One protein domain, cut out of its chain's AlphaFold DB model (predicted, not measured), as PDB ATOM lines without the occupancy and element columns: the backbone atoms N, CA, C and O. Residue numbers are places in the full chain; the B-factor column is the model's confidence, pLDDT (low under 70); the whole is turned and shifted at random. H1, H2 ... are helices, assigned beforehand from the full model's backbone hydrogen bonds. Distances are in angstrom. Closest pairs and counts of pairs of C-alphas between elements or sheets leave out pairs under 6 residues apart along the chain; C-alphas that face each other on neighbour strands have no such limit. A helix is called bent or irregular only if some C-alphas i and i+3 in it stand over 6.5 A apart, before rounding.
ATOM      1  N   ASN A   6      12.148  78.324 308.340       95.00
ATOM      2  CA  ASN A   6      11.786  77.084 307.661       95.00
ATOM      3  C   ASN A   6      11.320  77.369 306.235       95.00
ATOM      4  O   ASN A   6      11.711  76.653 305.305       95.00
ATOM      5  N   MET A   7      10.516  78.415 306.047       95.06
ATOM      6  CA  MET A   7      10.109  78.877 304.723       95.06
ATOM      7  C   MET A   7      11.301  79.415 303.939       95.06
ATOM      8  O   MET A   7      11.455  79.039 302.778       95.06
ATOM      9  N   LEU A   8      12.203  80.171 304.573       95.81
ATOM     10  CA  LEU A   8      13.428  80.649 303.932       95.81
ATOM     11  C   LEU A   8      14.329  79.501 303.479       95.81
ATOM     12  O   LEU A   8      14.767  79.480 302.328       95.81
ATOM     13  N   ARG A   9      14.544  78.497 304.335       96.06
ATOM     14  CA  ARG A   9      15.296  77.294 303.965       96.06
ATOM     15  C   ARG A   9      14.638  76.568 302.798       96.06
ATOM     16  O   ARG A   9      15.331  76.202 301.851       96.06
ATOM     17  N   LYS A  10      13.315  76.369 302.820       96.31
ATOM     18  CA  LYS A  10      12.587  75.746 301.699       96.31
ATOM     19  C   LYS A  10      12.709  76.571 300.419       96.31
ATOM     20  O   LYS A  10      12.912  75.987 299.357       96.31
ATOM     21  N   LEU A  11      12.629  77.896 300.520       95.19
ATOM     22  CA  LEU A  11      12.731  78.807 299.389       95.19
ATOM     23  C   LEU A  11      14.076  78.652 298.672       95.19
ATOM     24  O   LEU A  11      14.107  78.420 297.467       95.19
ATOM     25  N   ILE A  12      15.183  78.695 299.416       94.25
ATOM     26  CA  ILE A  12      16.527  78.672 298.818       94.25
ATOM     27  C   ILE A  12      17.041  77.272 298.449       94.25
ATOM     28  O   ILE A  12      18.004  77.176 297.691       94.25
ATOM     29  N   THR A  13      16.437  76.199 298.980       92.94
ATOM     30  CA  THR A  13      16.867  74.808 298.713       92.94
ATOM     31  C   THR A  13      15.936  74.030 297.788       92.94
ATOM     32  O   THR A  13      16.408  73.186 297.031       92.94
ATOM     33  N   LYS A  14      14.620  74.272 297.854       93.44
ATOM     34  CA  LYS A  14      13.597  73.481 297.143       93.44
ATOM     35  C   LYS A  14      12.782  74.285 296.132       93.44
ATOM     36  O   LYS A  14      12.220  73.674 295.234       93.44
ATOM     37  N   ARG A  15      12.704  75.613 296.278       93.75
ATOM     38  CA  ARG A  15      11.908  76.518 295.420       93.75
ATOM     39  C   ARG A  15      12.794  77.532 294.688       93.75
ATOM     40  O   ARG A  15      12.414  78.678 294.456       93.75
ATOM     41  N   THR A  16      14.015  77.129 294.341       92.31
ATOM     42  CA  THR A  16      14.985  78.004 293.664       92.31
ATOM     43  C   THR A  16      14.498  78.440 292.278       92.31
ATOM     44  O   THR A  16      14.895  79.497 291.790       92.31
ATOM     45  N   ASP A  17      13.599  77.675 291.655       94.50
ATOM     46  CA  ASP A  17      12.937  78.040 290.403       94.50
ATOM     47  C   ASP A  17      12.016  79.263 290.564       94.50
ATOM     48  O   ASP A  17      11.924  80.083 289.652       94.50
ATOM     49  N   GLU A  18      11.381  79.441 291.725       95.44
ATOM     50  CA  GLU A  18      10.567  80.626 292.021       95.44
ATOM     51  C   GLU A  18      11.437  81.874 292.162       95.44
ATOM     52  O   GLU A  18      11.099  82.933 291.629       95.44
ATOM     53  N   ILE A  19      12.617  81.728 292.775       94.62
ATOM     54  CA  ILE A  19      13.628  82.790 292.793       94.62
ATOM     55  C   ILE A  19      14.062  83.106 291.358       94.62
ATOM     56  O   ILE A  19      14.103  84.273 290.980       94.62
ATOM     57  N   GLN A  20      14.341  82.086 290.540       95.25
ATOM     58  CA  GLN A  20      14.766  82.263 289.149       95.25
ATOM     59  C   GLN A  20      13.714  82.998 288.305       95.25
ATOM     60  O   GLN A  20      14.068  83.892 287.536       95.25
ATOM     61  N   LYS A  21      12.431  82.664 288.475       96.38
ATOM     62  CA  LYS A  21      11.312  83.366 287.828       96.38
ATOM     63  C   LYS A  21      11.226  84.820 288.289       96.38
ATOM     64  O   LYS A  21      11.062  85.702 287.456       96.38
ATOM     65  N   SER A  22      11.393  85.068 289.587       95.06
ATOM     66  CA  SER A  22      11.325  86.410 290.175       95.06
ATOM     67  C   SER A  22      12.469  87.328 289.714       95.06
ATOM     68  O   SER A  22      12.267  88.520 289.496       95.06
ATOM     69  N   VAL A  23      13.675  86.785 289.501       95.00
ATOM     70  CA  VAL A  23      14.832  87.574 289.029       95.00
ATOM     71  C   VAL A  23      14.899  87.741 287.509       95.00
ATOM     72  O   VAL A  23      15.653  88.594 287.029       95.00
ATOM     73  N   ALA A  24      14.144  86.957 286.736       95.00
ATOM     74  CA  ALA A  24      14.194  86.991 285.278       95.00
ATOM     75  C   ALA A  24      13.880  88.401 284.740       95.00
ATOM     76  O   ALA A  24      12.888  89.021 285.106       95.00
ATOM     77  N   GLY A  25      14.759  88.931 283.882       93.62
ATOM     78  CA  GLY A  25      14.599  90.268 283.292       93.62
ATOM     79  C   GLY A  25      14.939  91.448 284.216       93.62
ATOM     80  O   GLY A  25      14.878  92.591 283.775       93.62
ATOM     81  N   THR A  26      15.345  91.209 285.467       92.62
ATOM     82  CA  THR A  26      15.651  92.282 286.438       92.62
ATOM     83  C   THR A  26      17.130  92.683 286.493       92.62
ATOM     84  O   THR A  26      17.482  93.662 287.149       92.62
ATOM     85  N   GLY A  27      18.011  91.908 285.848       92.75
ATOM     86  CA  GLY A  27      19.469  92.078 285.908       92.75
ATOM     87  C   GLY A  27      20.130  91.517 287.176       92.75
ATOM     88  O   GLY A  27      21.357  91.470 287.252       92.75
ATOM     89  N   TYR A  28      19.349  91.049 288.155       95.19
ATOM     90  CA  TYR A  28      19.873  90.324 289.312       95.19
ATOM     91  C   TYR A  28      20.143  88.859 288.970       95.19
ATOM     92  O   TYR A  28      19.445  88.240 288.169       95.19
ATOM     93  N   LEU A  29      21.158  88.282 289.614       95.44
ATOM     94  CA  LEU A  29      21.485  86.869 289.461       95.44
ATOM     95  C   LEU A  29      20.796  86.061 290.559       95.44
ATOM     96  O   LEU A  29      20.881  86.426 291.734       95.44
ATOM     97  N   THR A  30      20.215  84.913 290.201       95.81
ATOM     98  CA  THR A  30      19.609  83.973 291.160       95.81
ATOM     99  C   THR A  30      20.567  83.667 292.309       95.81
ATOM    100  O   THR A  30      20.193  83.775 293.470       95.81
ATOM    101  N   LYS A  31      21.850  83.414 291.998       95.75
ATOM    102  CA  LYS A  31      22.894  83.147 293.002       95.75
ATOM    103  C   LYS A  31      23.060  84.270 294.031       95.75
ATOM    104  O   LYS A  31      23.364  83.993 295.184       95.75
ATOM    105  N   THR A  32      22.856  85.528 293.632       96.25
ATOM    106  CA  THR A  32      22.955  86.677 294.538       96.25
ATOM    107  C   THR A  32      21.780  86.685 295.509       96.25
ATOM    108  O   THR A  32      21.986  86.871 296.705       96.25
ATOM    109  N   VAL A  33      20.564  86.423 295.024       96.38
ATOM    110  CA  VAL A  33      19.368  86.335 295.875       96.38
ATOM    111  C   VAL A  33      19.456  85.139 296.824       96.38
ATOM    112  O   VAL A  33      19.273  85.290 298.030       96.38
ATOM    113  N   THR A  34      19.837  83.969 296.311       96.12
ATOM    114  CA  THR A  34      20.074  82.762 297.113       96.12
ATOM    115  C   THR A  34      21.169  82.978 298.164       96.12
ATOM    116  O   THR A  34      21.044  82.479 299.279       96.12
ATOM    117  N   GLY A  35      22.216  83.747 297.847       97.06
ATOM    118  CA  GLY A  35      23.273  84.109 298.795       97.06
ATOM    119  C   GLY A  35      22.776  84.980 299.950       97.06
ATOM    120  O   GLY A  35      23.143  84.734 301.094       97.06
ATOM    121  N   VAL A  36      21.887  85.945 299.684       97.31
ATOM    122  CA  VAL A  36      21.242  86.737 300.752       97.31
ATOM    123  C   VAL A  36      20.379  85.850 301.649       97.31
ATOM    124  O   VAL A  36      20.390  86.020 302.865       97.31
ATOM    125  N   GLY A  37      19.674  84.874 301.076       96.62
ATOM    126  CA  GLY A  37      18.896  83.922 301.865       96.62
ATOM    127  C   GLY A  37      19.755  83.006 302.744       96.62
ATOM    128  O   GLY A  37      19.396  82.784 303.895       96.62
ATOM    129  N   HIS A  38      20.907  82.530 302.258       97.56
ATOM    130  CA  HIS A  38      21.857  81.780 303.095       97.56
ATOM    131  C   HIS A  38      22.407  82.642 304.228       97.56
ATOM    132  O   HIS A  38      22.348  82.227 305.377       97.56
ATOM    133  N   PHE A  39      22.830  83.875 303.927       97.69
ATOM    134  CA  PHE A  39      23.313  84.804 304.947       97.69
ATOM    135  C   PHE A  39      22.278  85.027 306.059       97.69
ATOM    136  O   PHE A  39      22.631  85.028 307.232       97.69
ATOM    137  N   LEU A  40      20.997  85.178 305.708       96.50
ATOM    138  CA  LEU A  40      19.929  85.284 306.701       96.50
ATOM    139  C   LEU A  40      19.802  84.010 307.544       96.50
ATOM    140  O   LEU A  40      19.673  84.126 308.753       96.50
ATOM    141  N   LEU A  41      19.869  82.811 306.956       96.12
ATOM    142  CA  LEU A  41      19.832  81.564 307.735       96.12
ATOM    143  C   LEU A  41      21.019  81.430 308.691       96.12
ATOM    144  O   LEU A  41      20.827  80.999 309.826       96.12
ATOM    145  N   ASP A  42      22.215  81.809 308.243       96.75
ATOM    146  CA  ASP A  42      23.438  81.751 309.048       96.75
ATOM    147  C   ASP A  42      23.399  82.735 310.230       96.75
ATOM    148  O   ASP A  42      24.099  82.541 311.219       96.75
ATOM    149  N   ASN A  43      22.560  83.772 310.138       96.19
ATOM    150  CA  ASN A  43      22.381  84.807 311.155       96.19
ATOM    151  C   ASN A  43      20.978  84.778 311.786       96.19
ATOM    152  O   ASN A  43      20.425  85.825 312.121       96.19
ATOM    153  N   GLU A  44      20.364  83.596 311.891       94.56
ATOM    154  CA  GLU A  44      19.083  83.387 312.592       94.56
ATOM    155  C   GLU A  44      17.922  84.271 312.088       94.56
ATOM    156  O   GLU A  44      16.935  84.515 312.777       94.56
ATOM    157  N   GLY A  45      18.009  84.737 310.842       93.81
ATOM    158  CA  GLY A  45      17.027  85.604 310.201       93.81
ATOM    159  C   GLY A  45      17.137  87.077 310.568       93.81
ATOM    160  O   GLY A  45      16.195  87.816 310.276       93.81
ATOM    161  N   ASP A  46      18.241  87.533 311.167       94.94
ATOM    162  CA  ASP A  46      18.393  88.941 311.536       94.94
ATOM    163  C   ASP A  46      18.579  89.843 310.304       94.94
ATOM    164  O   ASP A  46      19.660  90.022 309.737       94.94
ATOM    165  N   ILE A  47      17.472  90.463 309.898       94.69
ATOM    166  CA  ILE A  47      17.396  91.377 308.754       94.69
ATOM    167  C   ILE A  47      18.174  92.681 309.026       94.69
ATOM    168  O   ILE A  47      18.512  93.405 308.086       94.69
ATOM    169  N   ASN A  48      18.474  93.015 310.286       94.62
ATOM    170  CA  ASN A  48      19.234  94.222 310.628       94.62
ATOM    171  C   ASN A  48      20.722  94.091 310.289       94.62
ATOM    172  O   ASN A  48      21.393  95.107 310.120       94.62
ATOM    173  N   LEU A  49      21.216  92.861 310.116       95.88
ATOM    174  CA  LEU A  49      22.584  92.590 309.671       95.88
ATOM    175  C   LEU A  49      22.752  92.721 308.151       95.88
ATOM    176  O   LEU A  49      23.875  92.706 307.646       95.88
ATOM    177  N   LEU A  50      21.655  92.870 307.400       96.69
ATOM    178  CA  LEU A  50      21.726  93.100 305.962       96.69
ATOM    179  C   LEU A  50      22.254  94.502 305.656       96.69
ATOM    180  O   LEU A  50      21.721  95.513 306.112       96.69
ATOM    181  N   THR A  51      23.233  94.576 304.758       97.44
ATOM    182  CA  THR A  51      23.629  95.844 304.132       97.44
ATOM    183  C   THR A  51      22.474  96.439 303.323       97.44
ATOM    184  O   THR A  51      21.590  95.717 302.855       97.44
ATOM    185  N   SER A  52      22.519  97.743 303.031       96.81
ATOM    186  CA  SER A  52      21.474  98.419 302.244       96.81
ATOM    187  C   SER A  52      21.207  97.749 300.889       96.81
ATOM    188  O   SER A  52      20.064  97.677 300.447       96.81
ATOM    189  N   LYS A  53      22.240  97.194 300.236       95.69
ATOM    190  CA  LYS A  53      22.078  96.460 298.968       95.69
ATOM    191  C   LYS A  53      21.373  95.115 299.163       95.69
ATOM    192  O   LYS A  53      20.495  94.771 298.375       95.69
ATOM    193  N   GLN A  54      21.740  94.364 300.202       97.12
ATOM    194  CA  GLN A  54      21.098  93.085 300.517       97.12
ATOM    195  C   GLN A  54      19.654  93.286 300.984       97.12
ATOM    196  O   GLN A  54      18.795  92.486 300.632       97.12
ATOM    197  N   ARG A  55      19.366  94.386 301.691       97.06
ATOM    198  CA  ARG A  55      18.011  94.776 302.099       97.06
ATOM    199  C   ARG A  55      17.082  94.928 300.893       97.06
ATOM    200  O   ARG A  55      16.011  94.338 300.873       97.06
ATOM    201  N   VAL A  56      17.537  95.619 299.843       97.00
ATOM    202  CA  VAL A  56      16.775  95.761 298.589       97.00
ATOM    203  C   VAL A  56      16.499  94.401 297.944       97.00
ATOM    204  O   VAL A  56      15.400  94.173 297.448       97.00
ATOM    205  N   ILE A  57      17.478  93.494 297.951       96.94
ATOM    206  CA  ILE A  57      17.312  92.138 297.409       96.94
ATOM    207  C   ILE A  57      16.299  91.345 298.236       96.94
ATOM    208  O   ILE A  57      15.420  90.694 297.673       96.94
ATOM    209  N   PHE A  58      16.407  91.420 299.560       96.88
ATOM    210  CA  PHE A  58      15.486  90.772 300.476       96.88
ATOM    211  C   PHE A  58      14.050  91.251 300.246       96.88
ATOM    212  O   PHE A  58      13.178  90.426 299.983       96.88
ATOM    213  N   ASP A  59      13.815  92.565 300.263       96.50
ATOM    214  CA  ASP A  59      12.474  93.134 300.113       96.50
ATOM    215  C   ASP A  59      11.879  92.878 298.717       96.50
ATOM    216  O   ASP A  59      10.674  92.664 298.606       96.50
ATOM    217  N   LYS A  60      12.701  92.858 297.656       96.06
ATOM    218  CA  LYS A  60      12.220  92.624 296.282       96.06
ATOM    219  C   LYS A  60      11.976  91.159 295.940       96.06
ATOM    220  O   LYS A  60      11.041  90.878 295.201       96.06
ATOM    221  N   PHE A  61      12.833  90.247 296.398       96.38
ATOM    222  CA  PHE A  61      12.867  88.882 295.859       96.38
ATOM    223  C   PHE A  61      12.628  87.794 296.899       96.38
ATOM    224  O   PHE A  61      12.086  86.754 296.551       96.38
ATOM    225  N   ILE A  62      13.035  87.999 298.153       95.25
ATOM    226  CA  ILE A  62      12.906  86.970 299.194       95.25
ATOM    227  C   ILE A  62      11.577  87.140 299.920       95.25
ATOM    228  O   ILE A  62      10.767  86.223 299.935       95.25
ATOM    229  N   LYS A  63      11.325  88.331 300.465       95.06
ATOM    230  CA  LYS A  63      10.133  88.642 301.257       95.06
ATOM    231  C   LYS A  63       8.805  88.324 300.549       95.06
ATOM    232  O   LYS A  63       7.925  87.839 301.240       95.06
TER     233      LYS A  63
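This is residues 6 to 63 of the 66 residues of an uncharacterized protein of Geobacteraceae bacterium GWC2_48_7 (UniProt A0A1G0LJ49). Three helices pack on the longest one, H3: H1 alongside, H4 crossing nearly at a right angle, H2 at its first residues. The printed part has 58 residues, 42 of them in the named helices H1, H2, H3 and H4, in that order along the chain, with no named strand; the class is all helix, and the helix packing is mostly crossed. The whole is compact, radius of gyration of the C-alphas 10.5 A, spanning 28 by 25 by 15 A.

Start at H3, residues 30 to 42. H1, residues 6 to 14, touches it, Ile 12 to Thr 34 being the closest C-alphas at 5.7 A; they run opposite ways at 37 degrees, only just steep. H4, residues 52 to 63, touches H3's residues 33 to 37 alone, about perpendicular at 84 degrees; closest C-alphas Val 33 and Ile 57, 6.3 A. H2, residues 16 to 23, touches H3's residues 30 to 34 alone; closest C-alphas Gln 20 and Thr 30, 5.5 A. Every O i to N i+4 pair is within hydrogen-bond range in H1, H2 and H3; in H4, 7 of 8.

Find C-alpha 30 at (19.609, 83.973, 291.160); H3 runs 18.4 A from there. H4 runs 15.0 A to C-alpha 63 at (10.133, 88.642, 301.257), only just irregular: C-alphas 60 and 63 are 6.7 A apart.

The farthest C-alphas, Gly 25 and Glu 44, are 30.4 A apart. The printed part has no cut; no printed residue is under pLDDT 70.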